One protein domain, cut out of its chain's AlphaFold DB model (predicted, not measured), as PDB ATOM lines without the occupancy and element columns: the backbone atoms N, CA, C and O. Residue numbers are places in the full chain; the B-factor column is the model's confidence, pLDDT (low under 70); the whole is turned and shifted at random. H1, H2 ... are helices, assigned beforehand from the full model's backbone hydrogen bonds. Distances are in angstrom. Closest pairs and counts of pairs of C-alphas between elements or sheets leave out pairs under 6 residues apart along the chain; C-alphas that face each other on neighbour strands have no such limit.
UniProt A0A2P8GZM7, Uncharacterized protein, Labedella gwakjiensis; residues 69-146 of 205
ATOM      1  N   ALA A  69      13.701 -34.932 -13.706       52.38
ATOM      2  CA  ALA A  69      12.755 -34.648 -14.783       52.38
ATOM      3  C   ALA A  69      11.833 -35.844 -15.088       52.38
ATOM      4  O   ALA A  69      10.703 -35.649 -15.522       52.38
ATOM      5  N   ALA A  70      12.298 -37.069 -14.831       54.09
ATOM      6  CA  ALA A  70      11.557 -38.310 -15.036       54.09
ATOM      7  C   ALA A  70      11.375 -39.063 -13.708       54.09
ATOM      8  O   ALA A  70      11.812 -40.203 -13.557       54.09
ATOM      9  N   LEU A  71      10.754 -38.405 -12.723       53.53
ATOM     10  CA  LEU A  71      10.359 -39.081 -11.486       53.53
ATOM     11  C   LEU A  71       9.284 -40.142 -11.789       53.53
ATOM     12  O   LEU A  71       8.362 -39.835 -12.553       53.53
ATOM     13  N   PRO A  72       9.366 -41.342 -11.178       58.88
ATOM     14  CA  PRO A  72       8.357 -42.384 -11.336       58.88
ATOM     15  C   PRO A  72       6.942 -41.842 -11.059       58.88
ATOM     16  O   PRO A  72       6.793 -41.010 -10.149       58.88
ATOM     17  N   PRO A  73       5.908 -42.260 -11.819       60.41
ATOM     18  CA  PRO A  73       4.534 -41.762 -11.685       60.41
ATOM     19  C   PRO A  73       3.994 -41.809 -10.250       60.41
ATOM     20  O   PRO A  73       3.186 -40.964  -9.868       60.41
ATOM     21  N   GLU A  74       4.490 -42.744  -9.441       60.12
ATOM     22  CA  GLU A  74       4.142 -42.959  -8.036       60.12
ATOM     23  C   GLU A  74       4.548 -41.771  -7.144       60.12
ATOM     24  O   GLU A  74       3.829 -41.417  -6.213       60.12
ATOM     25  N   ILE A  75       5.676 -41.118  -7.449       57.97
ATOM     26  CA  ILE A  75       6.193 -39.933  -6.734       57.97
ATOM     27  C   ILE A  75       5.713 -38.642  -7.417       57.97
ATOM     28  O   ILE A  75       5.556 -37.587  -6.797       57.97
ATOM     29  N   ALA A  76       5.506 -38.716  -8.729       52.75
ATOM     30  CA  ALA A  76       5.276 -37.586  -9.611       52.75
ATOM     31  C   ALA A  76       3.806 -37.179  -9.790       52.75
ATOM     32  O   ALA A  76       3.519 -36.016 -10.098       52.75
ATOM     33  N   GLY A  77       2.885 -38.135  -9.666       58.78
ATOM     34  CA  GLY A  77       1.557 -38.027 -10.262       58.78
ATOM     35  C   GLY A  77       1.613 -37.805 -11.784       58.78
ATOM     36  O   GLY A  77       2.671 -37.822 -12.412       58.78
ATOM     37  N   ASN A  78       0.464 -37.524 -12.401       62.75
ATOM     38  CA  ASN A  78       0.339 -37.358 -13.859       62.75
ATOM     39  C   ASN A  78       0.819 -35.985 -14.399       62.75
ATOM     40  O   ASN A  78       0.363 -35.525 -15.442       62.75
ATOM     41  N   ARG A  79       1.697 -35.270 -13.678       61.69
ATOM     42  CA  ARG A  79       2.316 -34.023 -14.168       61.69
ATOM     43  C   ARG A  79       3.823 -34.202 -14.234       61.69
ATOM     44  O   ARG A  79       4.454 -34.087 -13.190       61.69
ATOM     45  N   PRO A  80       4.431 -34.457 -15.399       68.50
ATOM     46  CA  PRO A  80       5.863 -34.751 -15.482       68.50
ATOM     47  C   PRO A  80       6.758 -33.540 -15.147       68.50
ATOM     48  O   PRO A  80       7.873 -33.720 -14.672       68.50
ATOM     49  N   SER A  81       6.270 -32.304 -15.314       86.38
ATOM     50  CA  SER A  81       7.064 -31.082 -15.124       86.38
ATOM     51  C   SER A  81       7.161 -30.640 -13.657       86.38
ATOM     52  O   SER A  81       6.155 -30.337 -13.010       86.38
ATOM     53  N   LEU A  82       8.390 -30.523 -13.139       86.38
ATOM     54  CA  LEU A  82       8.658 -29.914 -11.828       86.38
ATOM     55  C   LEU A  82       8.205 -28.451 -11.759       86.38
ATOM     56  O   LEU A  82       7.724 -28.015 -10.714       86.38
ATOM     57  N   ILE A  83       8.325 -27.716 -12.868       89.00
ATOM     58  CA  ILE A  83       7.876 -26.322 -12.965       89.00
ATOM     59  C   ILE A  83       6.367 -26.270 -12.717       89.00
ATOM     60  O   ILE A  83       5.919 -25.567 -11.813       89.00
ATOM     61  N   ASP A  84       5.596 -27.096 -13.428       88.19
ATOM     62  CA  ASP A  84       4.136 -27.127 -13.289       88.19
ATOM     63  C   ASP A  84       3.718 -27.504 -11.868       88.19
ATOM     64  O   ASP A  84       2.771 -26.935 -11.321       88.19
ATOM     65  N   ARG A  85       4.430 -28.447 -11.237       88.38
ATOM     66  CA  ARG A  85       4.164 -28.840  -9.847       88.38
ATOM     67  C   ARG A  85       4.434 -27.702  -8.872       88.38
ATOM     68  O   ARG A  85       3.590 -27.458  -8.013       88.38
ATOM     69  N   ASN A  86       5.568 -27.016  -8.997       91.25
ATOM     70  CA  ASN A  86       5.931 -25.921  -8.099       91.25
ATOM     71  C   ASN A  86       4.972 -24.736  -8.251       91.25
ATOM     72  O   ASN A  86       4.467 -24.234  -7.246       91.25
ATOM     73  N   LEU A  87       4.638 -24.356  -9.487       92.12
ATOM     74  CA  LEU A  87       3.669 -23.295  -9.762       92.12
ATOM     75  C   LEU A  87       2.267 -23.666  -9.262       92.12
ATOM     76  O   LEU A  87       1.636 -22.880  -8.555       92.12
ATOM     77  N   THR A  88       1.801 -24.888  -9.543       89.69
ATOM     78  CA  THR A  88       0.485 -25.340  -9.066       89.69
ATOM     79  C   THR A  88       0.428 -25.400  -7.543       89.69
ATOM     80  O   THR A  88      -0.581 -25.025  -6.949       89.69
ATOM     81  N   ARG A  89       1.489 -25.885  -6.888       92.88
ATOM     82  CA  ARG A  89       1.549 -25.943  -5.426       92.88
ATOM     83  C   ARG A  89       1.488 -24.541  -4.828       92.88
ATOM     84  O   ARG A  89       0.707 -24.338  -3.907       92.88
ATOM     85  N   GLY A  90       2.249 -23.591  -5.372       90.88
ATOM     86  CA  GLY A  90       2.212 -22.201  -4.921       90.88
ATOM     87  C   GLY A  90       0.814 -21.592  -5.029       90.88
ATOM     88  O   GLY A  90       0.327 -21.015  -4.061       90.88
ATOM     89  N   ALA A  91       0.129 -21.815  -6.154       90.69
ATOM     90  CA  ALA A  91      -1.248 -21.363  -6.343       90.69
ATOM     91  C   ALA A  91      -2.227 -22.018  -5.349       90.69
ATOM     92  O   ALA A  91      -3.053 -21.333  -4.756       90.69
ATOM     93  N   ARG A  92      -2.119 -23.335  -5.116       93.81
ATOM     94  CA  ARG A  92      -2.978 -24.068  -4.164       93.81
ATOM     95  C   ARG A  92      -2.788 -23.635  -2.715       93.81
ATOM     96  O   ARG A  92      -3.741 -23.665  -1.949       93.81
ATOM     97  N   LEU A  93      -1.567 -23.261  -2.348       95.38
ATOM     98  CA  LEU A  93      -1.242 -22.729  -1.025       95.38
ATOM     99  C   LEU A  93      -1.552 -21.232  -0.902       95.38
ATOM    100  O   LEU A  93      -1.236 -20.643   0.126       95.38
ATOM    101  N   LEU A  94      -2.149 -20.628  -1.939       96.25
ATOM    102  CA  LEU A  94      -2.480 -19.205  -1.993       96.25
ATOM    103  C   LEU A  94      -1.267 -18.325  -1.673       96.25
ATOM    104  O   LEU A  94      -1.383 -17.312  -0.984       96.25
ATOM    105  N   LEU A  95      -0.086 -18.729  -2.155       96.69
ATOM    106  CA  LEU A  95       1.118 -17.948  -1.917       96.69
ATOM    107  C   LEU A  95       0.979 -16.577  -2.593       96.69
ATOM    108  O   LEU A  95       0.588 -16.515  -3.764       96.69
ATOM    109  N   PRO A  96       1.320 -15.487  -1.887       97.81
ATOM    110  CA  PRO A  96       1.329 -14.154  -2.471       97.81
ATOM    111  C   PRO A  96       2.323 -14.064  -3.633       97.81
ATOM    112  O   PRO A  96       3.254 -14.862  -3.756       97.81
ATOM    113  N   ALA A  97       2.138 -13.057  -4.484       97.69
ATOM    114  CA  ALA A  97       3.085 -12.762  -5.548       97.69
ATOM    115  C   ALA A  97       4.464 -12.398  -4.979       97.69
ATOM    116  O   ALA A  97       4.571 -11.787  -3.914       97.69
ATOM    117  N   GLY A  98       5.523 -12.721  -5.716       97.94
ATOM    118  CA  GLY A  98       6.891 -12.467  -5.274       97.94
ATOM    119  C   GLY A  98       7.188 -10.993  -5.014       97.94
ATOM    120  O   GLY A  98       7.791 -10.674  -3.993       97.94
ATOM    121  N   GLN A  99       6.664 -10.089  -5.848       98.38
ATOM    122  CA  GLN A  99       6.798  -8.645  -5.635       98.38
ATOM    123  C   GLN A  99       6.178  -8.196  -4.304       98.38
ATOM    124  O   GLN A  99       6.743  -7.357  -3.607       98.38
ATOM    125  N   VAL A 100       5.029  -8.775  -3.937       98.50
ATOM    126  CA  VAL A 100       4.329  -8.461  -2.682       98.50
ATOM    127  C   VAL A 100       5.151  -8.931  -1.485       98.50
ATOM    128  O   VAL A 100       5.305  -8.187  -0.520       98.50
ATOM    129  N   VAL A 101       5.722 -10.136  -1.561       98.56
ATOM    130  CA  VAL A 101       6.609 -10.661  -0.513       98.56
ATOM    131  C   VAL A 101       7.863  -9.804  -0.379       98.56
ATOM    132  O   VAL A 101       8.217  -9.428   0.735       98.56
ATOM    133  N   ALA A 102       8.501  -9.446  -1.496       98.56
ATOM    134  CA  ALA A 102       9.680  -8.587  -1.507       98.56
ATOM    135  C   ALA A 102       9.403  -7.237  -0.835       98.56
ATOM    136  O   ALA A 102      10.127  -6.847   0.080       98.56
ATOM    137  N   ALA A 103       8.303  -6.580  -1.216       98.44
ATOM    138  CA  ALA A 103       7.877  -5.321  -0.617       98.44
ATOM    139  C   ALA A 103       7.606  -5.465   0.889       98.44
ATOM    140  O   ALA A 103       8.064  -4.640   1.677       98.44
ATOM    141  N   HIS A 104       6.921  -6.536   1.305       98.44
ATOM    142  CA  HIS A 104       6.643  -6.802   2.718       98.44
ATOM    143  C   HIS A 104       7.918  -7.057   3.536       98.44
ATOM    144  O   HIS A 104       8.001  -6.672   4.699       98.44
ATOM    145  N   MET A 105       8.934  -7.673   2.927       98.12
ATOM    146  CA  MET A 105      10.234  -7.922   3.552       98.12
ATOM    147  C   MET A 105      11.172  -6.707   3.534       98.12
ATOM    148  O   MET A 105      12.248  -6.782   4.130       98.12
ATOM    149  N   GLY A 106      10.805  -5.615   2.852       98.19
ATOM    150  CA  GLY A 106      11.694  -4.475   2.612       98.19
ATOM    151  C   GLY A 106      12.873  -4.806   1.687       98.19
ATOM    152  O   GLY A 106      13.906  -4.142   1.746       98.19
ATOM    153  N   ALA A 107      12.749  -5.852   0.868       97.75
ATOM    154  CA  ALA A 107      13.757  -6.264  -0.102       97.75
ATOM    155  C   ALA A 107      13.586  -5.515  -1.440       97.75
ATOM    156  O   ALA A 107      12.490  -5.025  -1.732       97.75
ATOM    157  N   PRO A 108      14.633  -5.447  -2.289       97.81
ATOM    158  CA  PRO A 108      14.496  -4.941  -3.651       97.81
ATOM    159  C   PRO A 108      13.399  -5.693  -4.419       97.81
ATOM    160  O   PRO A 108      13.405  -6.923  -4.492       97.81
ATOM    161  N   VAL A 109      12.455  -4.945  -4.992       98.38
ATOM    162  CA  VAL A 109      11.365  -5.499  -5.806       98.38
ATOM    163  C   VAL A 109      11.809  -5.528  -7.265       98.38
ATOM    164  O   VAL A 109      12.156  -4.485  -7.816       98.38
ATOM    165  N   LEU A 110      11.792  -6.706  -7.891       98.00
ATOM    166  CA  LEU A 110      12.094  -6.842  -9.319       98.00
ATOM    167  C   LEU A 110      11.025  -6.160 -10.179       98.00
ATOM    168  O   LEU A 110       9.827  -6.282  -9.902       98.00
ATOM    169  N   SER A 111      11.469  -5.485 -11.238       96.62
ATOM    170  CA  SER A 111      10.587  -4.874 -12.234       96.62
ATOM    171  C   SER A 111       9.956  -5.920 -13.163       96.62
ATOM    172  O   SER A 111      10.419  -7.060 -13.245       96.62
ATOM    173  N   ASP A 112       8.912  -5.538 -13.902       94.62
ATOM    174  CA  ASP A 112       8.323  -6.413 -14.926       94.62
ATOM    175  C   ASP A 112       9.339  -6.785 -16.019       94.62
ATOM    176  O   ASP A 112       9.329  -7.922 -16.497       94.62
ATOM    177  N   ASP A 113      10.263  -5.876 -16.346       94.06
ATOM    178  CA  ASP A 113      11.364  -6.126 -17.284       94.06
ATOM    179  C   ASP A 113      12.341  -7.170 -16.732       94.06
ATOM    180  O   ASP A 113      12.712  -8.115 -17.435       94.06
ATOM    181  N   ASP A 114      12.717  -7.049 -15.454       95.69
ATOM    182  CA  ASP A 114      13.566  -8.041 -14.789       95.69
ATOM    183  C   ASP A 114      12.896  -9.409 -14.792       95.69
ATOM    184  O   ASP A 114      13.557 -10.423 -15.025       95.69
ATOM    185  N   LEU A 115      11.586  -9.446 -14.538       96.44
ATOM    186  CA  LEU A 115      10.801 -10.670 -14.484       96.44
ATOM    187  C   LEU A 115      10.652 -11.292 -15.871       96.44
ATOM    188  O   LEU A 115      10.863 -12.492 -15.996       96.44
ATOM    189  N   GLY A 116      10.387 -10.517 -16.920       93.88
ATOM    190  CA  GLY A 116      10.216 -11.040 -18.277       93.88
ATOM    191  C   GLY A 116       8.954 -11.897 -18.430       93.88
ATOM    192  O   GLY A 116       8.951 -12.879 -19.177       93.88
ATOM    193  N   LEU A 117       7.894 -11.556 -17.691       90.12
ATOM    194  CA  LEU A 117       6.575 -12.162 -17.871       90.12
ATOM    195  C   LEU A 117       5.930 -11.619 -19.160       90.12
ATOM    196  O   LEU A 117       6.041 -10.421 -19.406       90.12
ATOM    197  N   PRO A 118       5.230 -12.449 -19.962       84.88
ATOM    198  CA  PRO A 118       4.678 -12.029 -21.258       84.88
ATOM    199  C   PRO A 118       3.806 -10.768 -21.212       84.88
ATOM    200  O   PRO A 118       3.891  -9.949 -22.120       84.88
ATOM    201  N   ASP A 119       3.020 -10.610 -20.145       86.75
ATOM    202  CA  ASP A 119       2.116  -9.474 -19.930       86.75
ATOM    203  C   ASP A 119       2.496  -8.660 -18.674       86.75
ATOM    204  O   ASP A 119       1.693  -7.879 -18.166       86.75
ATOM    205  N   GLY A 120       3.706  -8.872 -18.135       89.62
ATOM    206  CA  GLY A 120       4.102  -8.357 -16.821       89.62
ATOM    207  C   GLY A 120       3.262  -8.932 -15.669       89.62
ATOM    208  O   GLY A 120       2.612  -9.975 -15.794       89.62
ATOM    209  N   GLY A 121       3.276  -8.244 -14.527       91.69
ATOM    210  CA  GLY A 121       2.323  -8.469 -13.442       91.69
ATOM    211  C   GLY A 121       2.766  -9.453 -12.359       91.69
ATOM    212  O   GLY A 121       3.943  -9.762 -12.180       91.69
ATOM    213  N   ALA A 122       1.797  -9.909 -11.560       94.94
ATOM    214  CA  ALA A 122       2.031 -10.661 -10.328       94.94
ATOM    215  C   ALA A 122       2.744 -12.002 -10.585       94.94
ATOM    216  O   ALA A 122       2.140 -12.979 -11.032       94.94
ATOM    217  N   ALA A 123       4.032 -12.062 -10.249       96.75
ATOM    218  CA  ALA A 123       4.849 -13.245 -10.450       96.75
ATOM    219  C   ALA A 123       4.572 -14.282  -9.350       96.75
ATOM    220  O   ALA A 123       4.654 -13.939  -8.166       96.75
ATOM    221  N   PRO A 124       4.323 -15.565  -9.683       96.94
ATOM    222  CA  PRO A 124       4.289 -16.627  -8.683       96.94
ATOM    223  C   PRO A 124       5.582 -16.635  -7.858       96.94
ATOM    224  O   PRO A 124       6.673 -16.614  -8.430       96.94
ATOM    225  N   LEU A 125       5.476 -16.695  -6.525       97.94
ATOM    226  CA  LEU A 125       6.619 -16.524  -5.613       97.94
ATOM    227  C   LEU A 125       7.827 -17.405  -5.964       97.94
ATOM    228  O   LEU A 125       8.958 -16.931  -5.969       97.94
ATOM    229  N   TRP A 126       7.599 -18.676  -6.305       97.25
ATOM    230  CA  TRP A 126       8.682 -19.585  -6.689       97.25
ATOM    231  C   TRP A 126       9.443 -19.101  -7.931       97.25
ATOM    232  O   TRP A 126      10.671 -19.101  -7.941       97.25
ATOM    233  N   TYR A 127       8.721 -18.644  -8.958       97.12
ATOM    234  CA  TYR A 127       9.330 -18.081 -10.161       97.12
ATOM    235  C   TYR A 127      10.096 -16.793  -9.846       97.12
ATOM    236  O   TYR A 127      11.235 -16.636 -10.285       97.12
ATOM    237  N   TYR A 128       9.498 -15.910  -9.039       98.31
ATOM    238  CA  TYR A 128      10.145 -14.679  -8.595       98.31
ATOM    239  C   TYR A 128      11.481 -14.968  -7.914       98.31
ATOM    240  O   TYR A 128      12.475 -14.363  -8.284       98.31
ATOM    241  N   ILE A 129      11.541 -15.930  -6.987       98.31
ATOM    242  CA  ILE A 129      12.781 -16.292  -6.278       98.31
ATOM    243  C   ILE A 129      13.862 -16.799  -7.246       98.31
ATOM    244  O   ILE A 129      15.036 -16.476  -7.080       98.31
ATOM    245  N   LEU A 130      13.495 -17.563  -8.281       97.75
ATOM    246  CA  LEU A 130      14.459 -18.000  -9.297       97.75
ATOM    247  C   LEU A 130      14.980 -16.834 -10.143       97.75
ATOM    248  O   LEU A 130      16.177 -16.757 -10.425       97.75
ATOM    249  N   LYS A 131      14.095 -15.916 -10.538       97.88
ATOM    250  CA  LYS A 131      14.480 -14.695 -11.254       97.88
ATOM    251  C   LYS A 131      15.334 -13.779 -10.382       97.88
ATOM    252  O   LYS A 131      16.346 -13.276 -10.854       97.88
ATOM    253  N   GLU A 132      14.996 -13.649  -9.109       98.38
ATOM    254  CA  GLU A 132      15.757 -12.910  -8.106       98.38
ATOM    255  C   GLU A 132      17.158 -13.490  -7.929       98.38
ATOM    256  O   GLU A 132      18.132 -12.749  -7.985       98.38
ATOM    257  N   ALA A 133      17.289 -14.812  -7.808       98.31
ATOM    258  CA  ALA A 133      18.589 -15.474  -7.775       98.31
ATOM    259  C   ALA A 133      19.392 -15.218  -9.063       98.31
ATOM    260  O   ALA A 133      20.588 -14.955  -9.013       98.31
ATOM    261  N   SER A 134      18.748 -15.231 -10.232       97.88
ATOM    262  CA  SER A 134      19.434 -14.922 -11.491       97.88
ATOM    263  C   SER A 134      19.925 -13.472 -11.571       97.88
ATOM    264  O   SER A 134      21.012 -13.248 -12.100       97.88
ATOM    265  N   VAL A 135      19.128 -12.503 -11.109       97.06
ATOM    266  CA  VAL A 135      19.395 -11.060 -11.272       97.06
ATOM    267  C   VAL A 135      20.279 -10.518 -10.149       97.06
ATOM    268  O   VAL A 135      21.231  -9.790 -10.406       97.06
ATOM    269  N   LEU A 136      19.983 -10.892  -8.904       97.06
ATOM    270  CA  LEU A 136      20.627 -10.377  -7.691       97.06
ATOM    271  C   LEU A 136      21.540 -11.410  -7.014       97.06
ATOM    272  O   LEU A 136      22.357 -11.049  -6.174       97.06
ATOM    273  N   GLY A 137      21.406 -12.689  -7.369       95.81
ATOM    274  CA  GLY A 137      22.162 -13.815  -6.810       95.81
ATOM    275  C   GLY A 137      23.319 -14.285  -7.692       95.81
ATOM    276  O   GLY A 137      23.586 -15.486  -7.784       95.81
ATOM    277  N   ASP A 138      23.963 -13.347  -8.393       94.31
ATOM    278  CA  ASP A 138      25.180 -13.600  -9.168       94.31
ATOM    279  C   ASP A 138      24.992 -14.683 -10.254       94.31
ATOM    280  O   ASP A 138      25.710 -15.686 -10.344       94.31
ATOM    281  N   GLY A 139      23.940 -14.515 -11.063       94.62
ATOM    282  CA  GLY A 139      23.560 -15.476 -12.100       94.62
ATOM    283  C   GLY A 139      22.967 -16.778 -11.550       94.62
ATOM    284  O   GLY A 139      23.007 -17.800 -12.234       94.62
ATOM    285  N   GLY A 140      22.437 -16.764 -10.324       96.06
ATOM    286  CA  GLY A 140      21.830 -17.923  -9.671       96.06
ATOM    287  C   GLY A 140      22.816 -18.808  -8.913       96.06
ATOM    288  O   GLY A 140      22.478 -19.948  -8.594       96.06
ATOM    289  N   ARG A 141      24.027 -18.314  -8.612       97.06
ATOM    290  CA  ARG A 141      24.990 -19.029  -7.755       97.06
ATOM    291  C   ARG A 141      24.513 -19.130  -6.309       97.06
ATOM    292  O   ARG A 141      24.889 -20.064  -5.608       97.06
ATOM    293  N   HIS A 142      23.674 -18.192  -5.882       97.31
ATOM    294  CA  HIS A 142      22.991 -18.228  -4.598       97.31
ATOM    295  C   HIS A 142      21.595 -17.612  -4.712       97.31
ATOM    296  O   HIS A 142      21.231 -17.014  -5.725       97.31
ATOM    297  N   LEU A 143      20.791 -17.777  -3.661       98.31
ATOM    298  CA  LEU A 143      19.486 -17.133  -3.581       98.31
ATOM    299  C   LEU A 143      19.639 -15.614  -3.443       98.31
ATOM    300  O   LEU A 143      20.626 -15.122  -2.890       98.31
ATOM    301  N   GLY A 144      18.641 -14.887  -3.943       97.81
ATOM    302  CA  GLY A 144      18.523 -13.453  -3.722       97.81
ATOM    303  C   GLY A 144      17.968 -13.111  -2.333       97.81
ATOM    304  O   GLY A 144      17.734 -14.012  -1.521       97.81
ATOM    305  N   PRO A 145      17.765 -11.817  -2.036       98.25
ATOM    306  CA  PRO A 145      17.344 -11.352  -0.717       98.25
ATOM    307  C   PRO A 145      16.067 -12.010  -0.180       98.25
ATOM    308  O   PRO A 145      16.054 -12.435   0.974       98.25
ATOM    309  N   VAL A 146      15.011 -12.148  -0.987       98.50
ATOM    310  CA  VAL A 146      13.750 -12.779  -0.566       98.50
ATOM    311  C   VAL A 146      13.933 -14.277  -0.380       98.50
ATOM    312  O   VAL A 146      13.636 -14.807   0.691       98.50
TER     313      VAL A 146
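This is residues 69 to 146 of the 205 residues of an uncharacterized protein of Labedella gwakjiensis (UniProt A0A2P8GZM7). One helix, H5, forms the core, with H2 and H3 packed near its first end and the short H4 beside it; these three helices reach it from different directions. The short H1 lies off beyond H2 at one end of the long axis, away from the other helices, while residues 137 to 146 fold back beside H5. The printed part has 78 residues with five named helices, H1 to H5 in chain order, and no named strand; its class is all helix. It is only just compact, close to loose, with a radius of gyration of the C-alphas of 13.8 A and spans of 40 by 27 by 24 A.

H1, residues 73 to 76, is apart from H2, residues 82 to 92. H5, residues 125 to 136, is the hub. H2 touches residues 125 to 127 of H5 alone, closest at the C-alphas of Leu 87 and Trp 126, 7.0 A apart; the tilt is steep, 57 degrees, opposite ways. H3, residues 98 to 105, touches residues 125 to 129 of H5 alone, about perpendicular at 76 degrees; the closest C-alphas, of Gly 98 and Leu 125, are 4.1 A apart. H4, residues 112 to 115, touches H5, with the closest C-alphas, of Leu 115 and Lys 131, 6.3 A apart. H3 and H4 are apart. In H2, H3 and H5 every O i to N i+4 pair is within hydrogen-bond range; H1 and H4 are too short for such a pair.

H1 begins at C-alpha 73, (4.534, -41.762, -11.685). H2 measures 15.1 A from first to last C-alpha, H3 10.5 A and H5 15.4 A. H5 ends at C-alpha 136, (20.627, -10.377, -7.691).

The C-alphas farthest apart, of Glu 74 and Gly 106, are 40.6 A apart. The printed part has no cut, and no link between the helices is long. Residues 69 to 80 have pLDDT under 70; the mean of the printed part is 89.6.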